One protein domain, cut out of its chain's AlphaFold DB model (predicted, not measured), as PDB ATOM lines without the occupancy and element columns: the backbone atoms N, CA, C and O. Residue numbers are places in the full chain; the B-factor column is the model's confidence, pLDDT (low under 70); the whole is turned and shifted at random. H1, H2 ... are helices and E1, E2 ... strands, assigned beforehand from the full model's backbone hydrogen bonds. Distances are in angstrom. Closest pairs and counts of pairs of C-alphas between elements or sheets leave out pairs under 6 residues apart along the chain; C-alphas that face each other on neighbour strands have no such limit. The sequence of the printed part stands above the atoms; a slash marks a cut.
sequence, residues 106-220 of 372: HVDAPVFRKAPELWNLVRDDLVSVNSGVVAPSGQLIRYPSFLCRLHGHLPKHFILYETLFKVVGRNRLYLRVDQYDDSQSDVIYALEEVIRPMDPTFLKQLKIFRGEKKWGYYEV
ATOM      1  N   HIS A 106      27.925  23.481   3.446       91.56
ATOM      2  CA  HIS A 106      27.058  23.964   4.509       91.56
ATOM      3  C   HIS A 106      25.594  23.745   4.131       91.56
ATOM      4  O   HIS A 106      25.216  23.852   2.966       91.56
ATOM      5  N   VAL A 107      24.749  23.461   5.124       91.38
ATOM      6  CA  VAL A 107      23.331  23.112   4.908       91.38
ATOM      7  C   VAL A 107      22.543  24.205   4.172       91.38
ATOM      8  O   VAL A 107      21.594  23.917   3.448       91.38
ATOM      9  N   ASP A 108      22.976  25.461   4.305       91.50
ATOM     10  CA  ASP A 108      22.348  26.608   3.650       91.50
ATOM     11  C   ASP A 108      22.782  26.808   2.185       91.50
ATOM     12  O   ASP A 108      22.304  27.737   1.524       91.50
ATOM     13  N   ALA A 109      23.679  25.974   1.641       90.00
ATOM     14  CA  ALA A 109      24.104  26.126   0.252       90.00
ATOM     15  C   ALA A 109      22.914  25.884  -0.697       90.00
ATOM     16  O   ALA A 109      22.023  25.087  -0.370       90.00
ATOM     17  N   PRO A 110      22.852  26.572  -1.852       89.31
ATOM     18  CA  PRO A 110      21.739  26.460  -2.798       89.31
ATOM     19  C   PRO A 110      21.292  25.021  -3.090       89.31
ATOM     20  O   PRO A 110      20.097  24.727  -2.988       89.31
ATOM     21  N   VAL A 111      22.235  24.108  -3.357       88.38
ATOM     22  CA  VAL A 111      21.910  22.706  -3.670       88.38
ATOM     23  C   VAL A 111      21.241  21.980  -2.493       88.38
ATOM     24  O   VAL A 111      20.265  21.257  -2.692       88.38
ATOM     25  N   PHE A 112      21.703  22.208  -1.256       91.19
ATOM     26  CA  PHE A 112      21.206  21.514  -0.061       91.19
ATOM     27  C   PHE A 112      19.904  22.116   0.466       91.19
ATOM     28  O   PHE A 112      19.060  21.385   0.975       91.19
ATOM     29  N   ARG A 113      19.666  23.420   0.275       89.81
ATOM     30  CA  ARG A 113      18.342  24.012   0.538       89.81
ATOM     31  C   ARG A 113      17.275  23.448  -0.394       89.81
ATOM     32  O   ARG A 113      16.132  23.267   0.019       89.81
ATOM     33  N   LYS A 114      17.645  23.191  -1.648       86.06
ATOM     34  CA  LYS A 114      16.738  22.667  -2.672       86.06
ATOM     35  C   LYS A 114      16.495  21.165  -2.542       86.06
ATOM     36  O   LYS A 114      15.376  20.724  -2.786       86.06
ATOM     37  N   ALA A 115      17.518  20.409  -2.147       88.06
ATOM     38  CA  ALA A 115      17.447  18.974  -1.885       88.06
ATOM     39  C   ALA A 115      18.036  18.640  -0.497       88.06
ATOM     40  O   ALA A 115      19.163  18.143  -0.413       88.06
ATOM     41  N   PRO A 116      17.308  18.899   0.607       90.00
ATOM     42  CA  PRO A 116      17.810  18.660   1.964       90.00
ATOM     43  C   PRO A 116      18.213  17.206   2.226       90.00
ATOM     44  O   PRO A 116      19.109  16.936   3.022       90.00
ATOM     45  N   GLU A 117      17.590  16.252   1.537       89.38
ATOM     46  CA  GLU A 117      17.933  14.835   1.619       89.38
ATOM     47  C   GLU A 117      19.355  14.518   1.130       89.38
ATOM     48  O   GLU A 117      19.939  13.538   1.596       89.38
ATOM     49  N   LEU A 118      19.928  15.350   0.249       89.19
ATOM     50  CA  LEU A 118      21.300  15.214  -0.241       89.19
ATOM     51  C   LEU A 118      22.314  15.382   0.894       89.19
ATOM     52  O   LEU A 118      23.349  14.721   0.887       89.19
ATOM     53  N   TRP A 119      21.991  16.204   1.898       92.44
ATOM     54  CA  TRP A 119      22.842  16.408   3.071       92.44
ATOM     55  C   TRP A 119      23.096  15.104   3.836       92.44
ATOM     56  O   TRP A 119      24.191  14.877   4.338       92.44
ATOM     57  N   ASN A 120      22.121  14.189   3.854       91.25
ATOM     58  CA  ASN A 120      22.270  12.885   4.508       91.25
ATOM     59  C   ASN A 120      23.254  11.951   3.781       91.25
ATOM     60  O   ASN A 120      23.627  10.913   4.322       91.25
ATOM     61  N   LEU A 121      23.630  12.289   2.545       91.19
ATOM     62  CA  LEU A 121      24.591  11.547   1.731       91.19
ATOM     63  C   LEU A 121      25.992  12.167   1.780       91.19
ATOM     64  O   LEU A 121      26.917  11.598   1.193       91.19
ATOM     65  N   VAL A 122      26.150  13.315   2.449       92.00
ATOM     66  CA  VAL A 122      27.438  13.986   2.614       92.00
ATOM     67  C   VAL A 122      28.302  13.198   3.597       92.00
ATOM     68  O   VAL A 122      27.883  12.880   4.712       92.00
ATOM     69  N   ARG A 123      29.533  12.902   3.183       89.50
ATOM     70  CA  ARG A 123      30.636  12.494   4.054       89.50
ATOM     71  C   ARG A 123      31.764  13.487   3.849       89.50
ATOM     72  O   ARG A 123      32.290  13.583   2.744       89.50
ATOM     73  N   ASP A 124      32.091  14.216   4.910       87.38
ATOM     74  CA  ASP A 124      33.049  15.318   4.889       87.38
ATOM     75  C   ASP A 124      32.705  16.339   3.794       87.38
ATOM     76  O   ASP A 124      31.736  17.088   3.919       87.38
ATOM     77  N   ASP A 125      33.470  16.353   2.708       89.94
ATOM     78  CA  ASP A 125      33.356  17.298   1.606       89.94
ATOM     79  C   ASP A 125      32.903  16.632   0.288       89.94
ATOM     80  O   ASP A 125      32.949  17.237  -0.785       89.94
ATOM     81  N   LEU A 126      32.397  15.394   0.366       92.88
ATOM     82  CA  LEU A 126      31.942  14.582  -0.765       92.88
ATOM     83  C   LEU A 126      30.531  14.023  -0.546       92.88
ATOM     84  O   LEU A 126      30.043  13.915   0.574       92.88
ATOM     85  N   VAL A 127      29.870  13.628  -1.634       91.06
ATOM     86  CA  VAL A 127      28.529  13.031  -1.625       91.06
ATOM     87  C   VAL A 127      28.596  11.583  -2.095       91.06
ATOM     88  O   VAL A 127      29.168  11.285  -3.144       91.06
ATOM     89  N   SER A 128      27.966  10.671  -1.351       90.38
ATOM     90  CA  SER A 128      27.818   9.275  -1.774       90.38
ATOM     91  C   SER A 128      26.927   9.161  -3.007       90.38
ATOM     92  O   SER A 128      25.785   9.618  -2.999       90.38
ATOM     93  N   VAL A 129      27.407   8.473  -4.044       86.81
ATOM     94  CA  VAL A 129      26.664   8.313  -5.308       86.81
ATOM     95  C   VAL A 129      25.879   7.004  -5.396       86.81
ATOM     96  O   VAL A 129      25.344   6.663  -6.449       86.81
ATOM     97  N   ASN A 130      25.790   6.260  -4.292       84.38
ATOM     98  CA  ASN A 130      25.241   4.903  -4.259       84.38
ATOM     99  C   ASN A 130      23.805   4.805  -4.817       84.38
ATOM    100  O   ASN A 130      23.465   3.856  -5.525       84.38
ATOM    101  N   SER A 131      22.967   5.800  -4.525       81.19
ATOM    102  CA  SER A 131      21.563   5.867  -4.955       81.19
ATOM    103  C   SER A 131      21.332   6.729  -6.203       81.19
ATOM    104  O   SER A 131      20.194   6.832  -6.666       81.19
ATOM    105  N   GLY A 132      22.387   7.339  -6.749       83.31
ATOM    106  CA  GLY A 132      22.318   8.247  -7.890       83.31
ATOM    107  C   GLY A 132      22.613   7.567  -9.231       83.31
ATOM    108  O   GLY A 132      23.293   6.542  -9.314       83.31
ATOM    109  N   VAL A 133      22.116   8.165 -10.312       83.62
ATOM    110  CA  VAL A 133      22.451   7.795 -11.693       83.62
ATOM    111  C   VAL A 133      23.157   8.972 -12.349       83.62
ATOM    112  O   VAL A 133      22.556  10.028 -12.537       83.62
ATOM    113  N   VAL A 134      24.428   8.795 -12.708       81.94
ATOM    114  CA  VAL A 134      25.176   9.808 -13.464       81.94
ATOM    115  C   VAL A 134      24.525   9.973 -14.840       81.94
ATOM    116  O   VAL A 134      24.195   8.987 -15.498       81.94
ATOM    117  N   ALA A 135      24.294  11.211 -15.264       80.62
ATOM    118  CA  ALA A 135      23.745  11.513 -16.580       80.62
ATOM    119  C   ALA A 135      24.771  11.201 -17.690       80.62
ATOM    120  O   ALA A 135      25.975  11.283 -17.440       80.62
ATOM    121  N   PRO A 136      24.338  10.923 -18.937       71.62
ATOM    122  CA  PRO A 136      25.248  10.686 -20.064       71.62
ATOM    123  C   PRO A 136      26.226  11.833 -20.350       71.62
ATOM    124  O   PRO A 136      27.279  11.607 -20.939       71.62
ATOM    125  N   SER A 137      25.897  13.055 -19.921       69.31
ATOM    126  CA  SER A 137      26.793  14.213 -19.988       69.31
ATOM    127  C   SER A 137      27.996  14.106 -19.045       69.31
ATOM    128  O   SER A 137      28.911  14.910 -19.159       69.31
ATOM    129  N   GLY A 138      27.991  13.169 -18.088       76.62
ATOM    130  CA  GLY A 138      29.031  13.015 -17.066       76.62
ATOM    131  C   GLY A 138      29.101  14.168 -16.062       76.62
ATOM    132  O   GLY A 138      29.988  14.177 -15.220       76.62
ATOM    133  N   GLN A 139      28.189  15.139 -16.145       80.81
ATOM    134  CA  GLN A 139      28.221  16.372 -15.353       80.81
ATOM    135  C   GLN A 139      27.150  16.424 -14.271       80.81
ATOM    136  O   GLN A 139      27.204  17.300 -13.418       80.81
ATOM    137  N   LEU A 140      26.170  15.525 -14.299       84.81
ATOM    138  CA  LEU A 140      25.035  15.554 -13.382       84.81
ATOM    139  C   LEU A 140      24.827  14.188 -12.752       84.81
ATOM    140  O   LEU A 140      25.055  13.160 -13.393       84.81
ATOM    141  N   ILE A 141      24.305  14.179 -11.531       86.00
ATOM    142  CA  ILE A 141      23.766  12.983 -10.890       86.00
ATOM    143  C   ILE A 141      22.279  13.182 -10.657       86.00
ATOM    144  O   ILE A 141      21.840  14.139 -10.019       86.00
ATOM    145  N   ARG A 142      21.497  12.236 -11.173       86.12
ATOM    146  CA  ARG A 142      20.060  12.147 -10.971       86.12
ATOM    147  C   ARG A 142      19.758  11.244  -9.786       86.12
ATOM    148  O   ARG A 142      20.060  10.052  -9.817       86.12
ATOM    149  N   TYR A 143      19.089  11.807  -8.796       83.56
ATOM    150  CA  TYR A 143      18.423  11.087  -7.719       83.56
ATOM    151  C   TYR A 143      16.907  11.067  -7.984       83.56
ATOM    152  O   TYR A 143      16.428  11.796  -8.857       83.56
ATOM    153  N   PRO A 144      16.117  10.235  -7.279       80.62
ATOM    154  CA  PRO A 144      14.677  10.142  -7.524       80.62
ATOM    155  C   PRO A 144      13.920  11.475  -7.413       80.62
ATOM    156  O   PRO A 144      12.972  11.692  -8.163       80.62
ATOM    157  N   SER A 145      14.337  12.360  -6.503       77.31
ATOM    158  CA  SER A 145      13.664  13.631  -6.195       77.31
ATOM    159  C   SER A 145      14.414  14.883  -6.663       77.31
ATOM    160  O   SER A 145      13.836  15.967  -6.636       77.31
ATOM    161  N   PHE A 146      15.667  14.770  -7.112       81.50
ATOM    162  CA  PHE A 146      16.485  15.930  -7.474       81.50
ATOM    163  C   PHE A 146      17.606  15.589  -8.464       81.50
ATOM    164  O   PHE A 146      17.964  14.431  -8.687       81.50
ATOM    165  N   LEU A 147      18.167  16.638  -9.054       83.94
ATOM    166  CA  LEU A 147      19.334  16.605  -9.923       83.94
ATOM    167  C   LEU A 147      20.395  17.498  -9.283       83.94
ATOM    168  O   LEU A 147      20.064  18.600  -8.849       83.94
ATOM    169  N   CYS A 148      21.635  17.032  -9.209       86.50
ATOM    170  CA  CYS A 148      22.753  17.857  -8.767       86.50
ATOM    171  C   CYS A 148      23.874  17.836  -9.803       86.50
ATOM    172  O   CYS A 148      24.105  16.821 -10.469       86.50
ATOM    173  N   ARG A 149      24.564  18.969  -9.938       87.94
ATOM    174  CA  ARG A 149      25.740  19.084 -10.793       87.94
ATOM    175  C   ARG A 149      26.977  18.592 -10.050       87.94
ATOM    176  O   ARG A 149      27.171  18.880  -8.873       87.94
ATOM    177  N   LEU A 150      27.799  17.819 -10.747       88.06
ATOM    178  CA  LEU A 150      29.133  17.436 -10.308       88.06
ATOM    179  C   LEU A 150      30.079  18.625 -10.425       88.06
ATOM    180  O   LEU A 150      29.957  19.441 -11.336       88.06
ATOM    181  N   HIS A 151      31.052  18.699  -9.526       88.38
ATOM    182  CA  HIS A 151      32.043  19.767  -9.550       88.38
ATOM    183  C   HIS A 151      32.745  19.863 -10.917       88.38
ATOM    184  O   HIS A 151      33.134  18.849 -11.494       88.38
ATOM    185  N   GLY A 152      32.948  21.080 -11.434       82.06
ATOM    186  CA  GLY A 152      33.379  21.306 -12.825       82.06
ATOM    187  C   GLY A 152      34.753  20.739 -13.216       82.06
ATOM    188  O   GLY A 152      35.029  20.612 -14.409       82.06
ATOM    189  N   HIS A 153      35.577  20.386 -12.225       84.56
ATOM    190  CA  HIS A 153      36.902  19.772 -12.393       84.56
ATOM    191  C   HIS A 153      36.879  18.237 -12.378       84.56
ATOM    192  O   HIS A 153      37.913  17.605 -12.569       84.56
ATOM    193  N   LEU A 154      35.720  17.621 -12.142       83.56
ATOM    194  CA  LEU A 154      35.572  16.186 -12.328       83.56
ATOM    195  C   LEU A 154      35.555  15.835 -13.830       83.56
ATOM    196  O   LEU A 154      35.050  16.622 -14.640       83.56
ATOM    197  N   PRO A 155      36.049  14.644 -14.223       73.25
ATOM    198  CA  PRO A 155      36.023  14.215 -15.616       73.25
ATOM    199  C   PRO A 155      34.603  14.243 -16.190       73.25
ATOM    200  O   PRO A 155      33.661  13.728 -15.591       73.25
ATOM    201  N   LYS A 156      34.435  14.820 -17.383       71.06
ATOM    202  CA  LYS A 156      33.113  15.025 -18.012       71.06
ATOM    203  C   LYS A 156      32.645  13.836 -18.858       71.06
ATOM    204  O   LYS A 156      31.606  13.894 -19.504       71.06
ATOM    205  N   HIS A 157      33.399  12.742 -18.885       69.88
ATOM    206  CA  HIS A 157      33.095  11.598 -19.740       69.88
ATOM    207  C   HIS A 157      32.298  10.541 -18.968       69.88
ATOM    208  O   HIS A 157      32.844   9.824 -18.140       69.88
ATOM    209  N   PHE A 158      31.008  10.381 -19.268       65.56
ATOM    210  CA  PHE A 158      30.131   9.411 -18.590       65.56
ATOM    211  C   PHE A 158      30.671   7.969 -18.539       65.56
ATOM    212  O   PHE A 158      30.540   7.292 -17.517       65.56
ATOM    213  N   ILE A 159      31.331   7.513 -19.611       62.38
ATOM    214  CA  ILE A 159      31.940   6.171 -19.703       62.38
ATOM    215  C   ILE A 159      32.949   5.930 -18.567       62.38
ATOM    216  O   ILE A 159      33.100   4.799 -18.100       62.38
ATOM    217  N   LEU A 160      33.603   6.988 -18.087       69.62
ATOM    218  CA  LEU A 160      34.538   6.924 -16.972       69.62
ATOM    219  C   LEU A 160      33.829   6.522 -15.680       69.62
ATOM    220  O   LEU A 160      34.242   5.568 -15.023       69.62
ATOM    221  N   TYR A 161      32.703   7.157 -15.361       76.12
ATOM    222  CA  TYR A 161      31.919   6.796 -14.180       76.12
ATOM    223  C   TYR A 161      31.351   5.384 -14.279       76.12
ATOM    224  O   TYR A 161      31.426   4.635 -13.311       76.12
ATOM    225  N   GLU A 162      30.846   4.970 -15.447       74.38
ATOM    226  CA  GLU A 162      30.396   3.584 -15.624       74.38
ATOM    227  C   GLU A 162      31.514   2.567 -15.402       74.38
ATOM    228  O   GLU A 162      31.280   1.509 -14.813       74.38
ATOM    229  N   THR A 163      32.722   2.874 -15.872       75.25
ATOM    230  CA  THR A 163      33.888   2.008 -15.692       75.25
ATOM    231  C   THR A 163      34.273   1.932 -14.217       75.25
ATOM    232  O   THR A 163      34.393   0.829 -13.686       75.25
ATOM    233  N   LEU A 164      34.343   3.070 -13.518       78.50
ATOM    234  CA  LEU A 164      34.590   3.109 -12.072       78.50
ATOM    235  C   LEU A 164      33.533   2.329 -11.287       78.50
ATOM    236  O   LEU A 164      33.875   1.554 -10.397       78.50
ATOM    237  N   PHE A 165      32.254   2.456 -11.649       82.19
ATOM    238  CA  PHE A 165      31.178   1.713 -10.995       82.19
ATOM    239  C   PHE A 165      31.307   0.202 -11.163       82.19
ATOM    240  O   PHE A 165      30.969  -0.530 -10.235       82.19
ATOM    241  N   LYS A 166      31.781  -0.268 -12.320       78.69
ATOM    242  CA  LYS A 166      32.005  -1.699 -12.567       78.69
ATOM    243  C   LYS A 166      33.221  -2.229 -11.813       78.69
ATOM    244  O   LYS A 166      33.181  -3.364 -11.356       78.69
ATOM    245  N   VAL A 167      34.275  -1.423 -11.705       76.62
ATOM    246  CA  VAL A 167      35.550  -1.834 -11.102       76.62
ATOM    247  C   VAL A 167      35.504  -1.770  -9.575       76.62
ATOM    248  O   VAL A 167      36.000  -2.676  -8.916       76.62
ATOM    249  N   VAL A 168      34.891  -0.727  -9.009       77.31
ATOM    250  CA  VAL A 168      34.962  -0.453  -7.564       77.31
ATOM    251  C   VAL A 168      33.622  -0.634  -6.842       77.31
ATOM    252  O   VAL A 168      33.583  -0.853  -5.633       77.31
ATOM    253  N   GLY A 169      32.507  -0.592  -7.572       80.19
ATOM    254  CA  GLY A 169      31.171  -0.593  -6.981       80.19
ATOM    255  C   GLY A 169      30.723   0.800  -6.524       80.19
ATOM    256  O   GLY A 169      31.511   1.655  -6.126       80.19
ATOM    257  N   ARG A 170      29.412   1.057  -6.600       80.25
ATOM    258  CA  ARG A 170      28.825   2.387  -6.333       80.25
ATOM    259  C   ARG A 170      28.857   2.811  -4.867       80.25
ATOM    260  O   ARG A 170      28.901   3.998  -4.578       80.25
ATOM    261  N   ASN A 171      28.820   1.854  -3.948       82.94
ATOM    262  CA  ASN A 171      28.803   2.090  -2.503       82.94
ATOM    263  C   ASN A 171      30.158   2.538  -1.936       82.94
ATOM    264  O   ASN A 171      30.225   2.909  -0.770       82.94
ATOM    265  N   ARG A 172      31.215   2.487  -2.750       86.62
ATOM    266  CA  ARG A 172      32.582   2.864  -2.389       86.62
ATOM    267  C   ARG A 172      33.043   4.154  -3.062       86.62
ATOM    268  O   ARG A 172      34.177   4.558  -2.843       86.62
ATOM    269  N   LEU A 173      32.188   4.785  -3.873       90.00
ATOM    270  CA  LEU A 173      32.499   6.017  -4.592       90.00
ATOM    271  C   LEU A 173      31.754   7.207  -3.981       90.00
ATOM    272  O   LEU A 173      30.536   7.172  -3.782       90.00
ATOM    273  N   TYR A 174      32.494   8.282  -3.754       92.25
ATOM    274  CA  TYR A 174      31.978   9.569  -3.307       92.25
ATOM    275  C   TYR A 174      32.493  10.641  -4.258       92.25
ATOM    276  O   TYR A 174      33.669  10.618  -4.613       92.25
ATOM    277  N   LEU A 175      31.621  11.551  -4.690       91.62
ATOM    278  CA  LEU A 175      31.941  12.607  -5.654       91.62
ATOM    279  C   LEU A 175      31.577  13.983  -5.088       91.62
ATOM    280  O   LEU A 175      30.595  14.128  -4.358       91.62
ATOM    281  N   ARG A 176      32.347  15.005  -5.461       92.44
ATOM    282  CA  ARG A 176      32.060  16.409  -5.153       92.44
ATOM    283  C   ARG A 176      30.912  16.920  -6.026       92.44
ATOM    284  O   ARG A 176      30.956  16.798  -7.252       92.44
ATOM    285  N   VAL A 177      29.916  17.541  -5.402       90.94
ATOM    286  CA  VAL A 177      28.839  18.268  -6.083       90.94
ATOM    287  C   VAL A 177      29.129  19.767  -6.061       90.94
ATOM    288  O   VAL A 177      29.801  20.270  -5.160       90.94
ATOM    289  N   ASP A 178      28.632  20.492  -7.056       88.44
ATOM    290  CA  ASP A 178      28.629  21.949  -7.018       88.44
ATOM    291  C   ASP A 178      27.561  22.413  -6.018       88.44
ATOM    292  O   ASP A 178      26.368  22.179  -6.212       88.44
ATOM    293  N   GLN A 179      27.992  23.029  -4.914       87.69
ATOM    294  CA  GLN A 179      27.073  23.458  -3.861       87.69
ATOM    295  C   GLN A 179      26.270  24.715  -4.217       87.69
ATOM    296  O   GLN A 179      25.232  24.978  -3.601       87.69
ATOM    297  N   TYR A 180      26.745  25.476  -5.206       85.81
ATOM    298  CA  TYR A 180      26.164  26.741  -5.642       85.81
ATOM    299  C   TYR A 180      25.235  26.590  -6.838       85.81
ATOM    300  O   TYR A 180      24.376  27.447  -7.038       85.81
ATOM    301  N   ASP A 181      25.374  25.506  -7.599       79.25
ATOM    302  CA  ASP A 181      24.486  25.223  -8.714       79.25
ATOM    303  C   ASP A 181      23.213  24.502  -8.261       79.25
ATOM    304  O   ASP A 181      23.217  23.337  -7.858       79.25
ATOM    305  N   ASP A 182      22.089  25.201  -8.380       67.69
ATOM    306  CA  ASP A 182      20.761  24.650  -8.152       67.69
ATOM    307  C   ASP A 182      20.001  24.384  -9.470       67.69
ATOM    308  O   ASP A 182      18.809  24.049  -9.449       67.69
ATOM    309  N   SER A 183      20.657  24.515 -10.628       64.44
ATOM    310  CA  SER A 183      20.026  24.359 -11.937       64.44
ATOM    311  C   SER A 183      19.464  22.945 -12.144       64.44
ATOM    312  O   SER A 183      20.083  21.923 -11.858       64.44
ATOM    313  N   GLN A 184      18.222  22.884 -12.633       56.53
ATOM    314  CA  GLN A 184      17.471  21.634 -12.854       56.53
ATOM    315  C   GLN A 184      17.525  21.154 -14.311       56.53
ATOM    316  O   GLN A 184      16.932  20.132 -14.660       56.53
ATOM    317  N   SER A 185      18.200  21.903 -15.179       55.91
ATOM    318  CA  SER A 185      18.315  21.584 -16.595       55.91
ATOM    319  C   SER A 185      19.669  20.962 -16.888       55.91
ATOM    320  O   SER A 185      20.706  21.529 -16.541       55.91
ATOM    321  N   ASP A 186      19.644  19.842 -17.608       50.00
ATOM    322  CA  ASP A 186      20.802  19.307 -18.318       50.00
ATOM    323  C   ASP A 186      21.149  20.315 -19.419       50.00
ATOM    324  O   ASP A 186      20.674  20.229 -20.552       50.00
ATOM    325  N   VAL A 187      21.879  21.372 -19.053       46.25
ATOM    326  CA  VAL A 187      22.456  22.285 -20.035       46.25
ATOM    327  C   VAL A 187      23.586  21.503 -20.678       46.25
ATOM    328  O   VAL A 187      24.731  21.529 -20.228       46.25
ATOM    329  N   ILE A 188      23.222  20.738 -21.703       42.75
ATOM    330  CA  ILE A 188      24.168  20.151 -22.634       42.75
ATOM    331  C   ILE A 188      24.835  21.345 -23.306       42.75
ATOM    332  O   ILE A 188      24.250  21.981 -24.182       42.75
ATOM    333  N   TYR A 189      26.045  21.684 -22.871       39.34
ATOM    334  CA  TYR A 189      26.911  22.510 -23.693       39.34
ATOM    335  C   TYR A 189      27.101  21.746 -25.001       39.34
ATOM    336  O   TYR A 189      27.656  20.645 -25.007       39.34
ATOM    337  N   ALA A 190      26.577  22.292 -26.095       33.03
ATOM    338  CA  ALA A 190      26.932  21.827 -27.420       33.03
ATOM    339  C   ALA A 190      28.436  22.076 -27.587       33.03
ATOM    340  O   ALA A 190      28.867  23.212 -27.775       33.03
ATOM    341  N   LEU A 191      29.237  21.024 -27.443       36.72
ATOM    342  CA  LEU A 191      30.586  21.010 -27.979       36.72
ATOM    343  C   LEU A 191      30.441  20.699 -29.464       36.72
ATOM    344  O   LEU A 191      30.030  19.601 -29.829       36.72
ATOM    345  N   GLU A 192      30.748  21.716 -30.263       32.59
ATOM    346  CA  GLU A 192      30.972  21.669 -31.707       32.59
ATOM    347  C   GLU A 192      29.745  21.342 -32.576       32.59
ATOM    348  O   GLU A 192      29.085  20.305 -32.495       32.59
ATOM    349  N   GLU A 193      29.444  22.277 -33.473       29.89
ATOM    350  CA  GLU A 193      28.422  22.120 -34.495       29.89
ATOM    351  C   GLU A 193      28.930  21.119 -35.546       29.89
ATOM    352  O   GLU A 193      29.825  21.405 -36.341       29.89
ATOM    353  N   VAL A 194      28.375  19.905 -35.553       35.28
ATOM    354  CA  VAL A 194      28.663  18.917 -36.597       35.28
ATOM    355  C   VAL A 194      28.002  19.384 -37.895       35.28
ATOM    356  O   VAL A 194      26.825  19.116 -38.137       35.28
ATOM    357  N   ILE A 195      28.769  20.054 -38.762       40.94
ATOM    358  CA  ILE A 195      28.276  20.593 -40.045       40.94
ATOM    359  C   ILE A 195      27.754  19.468 -40.968       40.94
ATOM    360  O   ILE A 195      26.866  19.697 -41.794       40.94
ATOM    361  N   ARG A 196      28.227  18.216 -40.806       34.84
ATOM    362  CA  ARG A 196      27.594  17.023 -41.402       34.84
ATOM    363  C   ARG A 196      28.072  15.712 -40.751       34.84
ATOM    364  O   ARG A 196      29.232  15.350 -40.943       34.84
ATOM    365  N   PRO A 197      27.227  14.953 -40.031       40.19
ATOM    366  CA  PRO A 197      27.650  13.668 -39.483       40.19
ATOM    367  C   PRO A 197      27.863  12.642 -40.606       40.19
ATOM    368  O   PRO A 197      27.093  12.581 -41.569       40.19
ATOM    369  N   MET A 198      28.910  11.822 -40.479       48.94
ATOM    370  CA  MET A 198      29.115  10.645 -41.329       48.94
ATOM    371  C   MET A 198      27.976   9.642 -41.093       48.94
ATOM    372  O   MET A 198      27.487   9.524 -39.971       48.94
ATOM    373  N   ASP A 199      27.562   8.904 -42.128       53.69
ATOM    374  CA  ASP A 199      26.594   7.812 -41.977       53.69
ATOM    375  C   ASP A 199      27.100   6.806 -40.916       53.69
ATOM    376  O   ASP A 199      28.095   6.109 -41.155       53.69
ATOM    377  N   PRO A 200      26.433   6.697 -39.750       48.12
ATOM    378  CA  PRO A 200      26.908   5.893 -38.623       48.12
ATOM    379  C   PRO A 200      26.819   4.383 -38.891       48.12
ATOM    380  O   PRO A 200      27.289   3.570 -38.091       48.12
ATOM    381  N   THR A 201      26.202   3.980 -40.006       52.81
ATOM    382  CA  THR A 201      26.063   2.575 -40.398       52.81
ATOM    383  C   THR A 201      27.204   2.082 -41.287       52.81
ATOM    384  O   THR A 201      27.411   0.870 -41.385       52.81
ATOM    385  N   PHE A 202      28.000   2.989 -41.864       55.44
ATOM    386  CA  PHE A 202      29.052   2.649 -42.821       55.44
ATOM    387  C   PHE A 202      30.134   1.735 -42.218       55.44
ATOM    388  O   PHE A 202      30.381   0.657 -42.756       55.44
ATOM    389  N   LEU A 203      30.723   2.096 -41.073       49.75
ATOM    390  CA  LEU A 203      31.750   1.277 -40.400       49.75
ATOM    391  C   LEU A 203      31.212  -0.090 -39.954       49.75
ATOM    392  O   LEU A 203      31.931  -1.084 -39.976       49.75
ATOM    393  N   LYS A 204      29.927  -0.148 -39.591       46.25
ATOM    394  CA  LYS A 204      29.268  -1.379 -39.135       46.25
ATOM    395  C   LYS A 204      28.951  -2.345 -40.278       46.25
ATOM    396  O   LYS A 204      28.805  -3.534 -40.022       46.25
ATOM    397  N   GLN A 205      28.795  -1.852 -41.509       60.00
ATOM    398  CA  GLN A 205      28.332  -2.666 -42.641       60.00
ATOM    399  C   GLN A 205      29.335  -2.774 -43.796       60.00
ATOM    400  O   GLN A 205      29.155  -3.642 -44.646       60.00
ATOM    401  N   LEU A 206      30.360  -1.912 -43.855       52.53
ATOM    402  CA  LEU A 206      31.407  -1.861 -44.892       52.53
ATOM    403  C   LEU A 206      30.881  -1.873 -46.344       52.53
ATOM    404  O   LEU A 206      31.582  -2.265 -47.276       52.53
ATOM    405  N   LYS A 207      29.640  -1.428 -46.566       53.41
ATOM    406  CA  LYS A 207      29.023  -1.368 -47.895       53.41
ATOM    407  C   LYS A 207      29.485  -0.108 -48.631       53.41
ATOM    408  O   LYS A 207      28.864   0.941 -48.507       53.41
ATOM    409  N   ILE A 208      30.567  -0.221 -49.400       56.34
ATOM    410  CA  ILE A 208      30.944   0.748 -50.443       56.34
ATOM    411  C   ILE A 208      30.800   0.041 -51.788       56.34
ATOM    412  O   ILE A 208      31.489  -0.946 -52.048       56.34
ATOM    413  N   PHE A 209      29.902   0.524 -52.649       65.75
ATOM    414  CA  PHE A 209      29.748  -0.038 -53.990       65.75
ATOM    415  C   PHE A 209      30.841   0.473 -54.941       65.75
ATOM    416  O   PHE A 209      31.429   1.538 -54.747       65.75
ATOM    417  N   ARG A 210      31.127  -0.292 -56.004       46.56
ATOM    418  CA  ARG A 210      32.153   0.057 -56.997       46.56
ATOM    419  C   ARG A 210      31.825   1.410 -57.645       46.56
ATOM    420  O   ARG A 210      30.865   1.507 -58.399       46.56
ATOM    421  N   GLY A 211      32.647   2.423 -57.366       52.69
ATOM    422  CA  GLY A 211      32.487   3.791 -57.878       52.69
ATOM    423  C   GLY A 211      31.944   4.805 -56.863       52.69
ATOM    424  O   GLY A 211      31.946   5.996 -57.161       52.69
ATOM    425  N   GLU A 212      31.534   4.380 -55.664       49.56
ATOM    426  CA  GLU A 212      31.156   5.304 -54.589       49.56
ATOM    427  C   GLU A 212      32.379   5.821 -53.814       49.56
ATOM    428  O   GLU A 212      33.288   5.064 -53.470       49.56
ATOM    429  N   LYS A 213      32.368   7.117 -53.476       48.25
ATOM    430  CA  LYS A 213      33.279   7.741 -52.505       48.25
ATOM    431  C   LYS A 213      32.466   8.268 -51.324       48.25
ATOM    432  O   LYS A 213      31.507   9.010 -51.522       48.25
ATOM    433  N   LYS A 214      32.864   7.911 -50.103       50.31
ATOM    434  CA  LYS A 214      32.355   8.488 -48.849       50.31
ATOM    435  C   LYS A 214      33.522   9.236 -48.193       50.31
ATOM    436  O   LYS A 214      34.618   8.687 -48.141       50.31
ATOM    437  N   TRP A 215      33.324  10.480 -47.762       39.81
ATOM    438  CA  TRP A 215      34.370  11.319 -47.164       39.81
ATOM    439  C   TRP A 215      33.790  12.191 -46.044       39.81
ATOM    440  O   TRP A 215      32.595  12.482 -46.042       39.81
ATOM    441  N   GLY A 216      34.644  12.577 -45.099       38.31
ATOM    442  CA  GLY A 216      34.402  13.600 -44.082       38.31
ATOM    443  C   GLY A 216      35.645  14.484 -43.977       38.31
ATOM    444  O   GLY A 216      36.731  14.035 -44.345       38.31
ATOM    445  N   TYR A 217      35.478  15.731 -43.545       31.64
ATOM    446  CA  TYR A 217      36.553  16.718 -43.415       31.64
ATOM    447  C   TYR A 217      36.558  17.259 -41.987       31.64
ATOM    448  O   TYR A 217      35.520  17.714 -41.512       31.64
ATOM    449  N   TYR A 218      37.714  17.190 -41.334       35.75
ATOM    450  CA  TYR A 218      37.971  17.684 -39.984       35.75
ATOM    451  C   TYR A 218      39.403  18.219 -39.977       35.75
ATOM    452  O   TYR A 218      40.276  17.563 -40.549       35.75
ATOM    453  N   GLU A 219      39.656  19.371 -39.358       26.72
ATOM    454  CA  GLU A 219      41.003  19.942 -39.322       26.72
ATOM    455  C   GLU A 219      41.296  20.629 -37.987       26.72
ATOM    456  O   GLU A 219      40.656  21.605 -37.605       26.72
ATOM    457  N   VAL A 220      42.318  20.106 -37.316       30.61
ATOM    458  CA  VAL A 220      43.160  20.802 -36.345       30.61
ATOM    459  C   VAL A 220      44.591  20.556 -36.821       30.61
ATOM    460  O   VAL A 220      44.892  19.423 -37.194       30.61
TER     461      VAL A 220
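What this domain is: This is residues 106 to 220 of the 372 residues of an uncharacterized protein of Pseudodesulfovibrio sp. S3 (UniProt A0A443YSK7). With little regular structure, this is a loop-rich head of short helices and two small antiparallel sheets, E1-E4 and E2-E3, and a long tail, residues 188 to 220, that runs away and folds back beyond H4. The printed part has 115 residues, 36 in named elements, class mixed: H1, H2, E1, E2, E3, H3, E4, H4. It is only just loose, close to extended: radius of gyration of the C-alphas 19.7 A, spans 66 by 30 by 27 A.

How they stand to each other: H1, residues 110 to 114, and H2, 116 to 119, are close but not clearly touching; their closest C-alphas, Phe 112 and Trp 119, are 6.2 A apart. E1, 126 to 128, and E4, 173 to 175, are antiparallel at 134 degrees; N 127 and O 175, 2.9 A apart, are within hydrogen-bond range. E2, 140 to 142, and E3, 147 to 149, form a hairpin at 161 degrees, with N 141 and O 148 at 2.9 A. H3, 158 to 168, is apart from H4, 202 to 205. H1 and H3 have every O i to N i+4 pair within range; H2 and H4 are too short.

Where its parts are: H1 begins at C-alpha 110 (21.739, 26.460, -2.798). H3 measures 15.6 A. H4 ends at C-alpha 205 (28.332, -2.666, -42.641).

The domain as a whole: The farthest C-alphas, Asp 108 and Arg 210, are 66.9 A apart. The printed part has no cut; links E1 to E2 and E4 to H4 are long. In the printed part 44 residues have pLDDT under 70, among them residues 182 to 220.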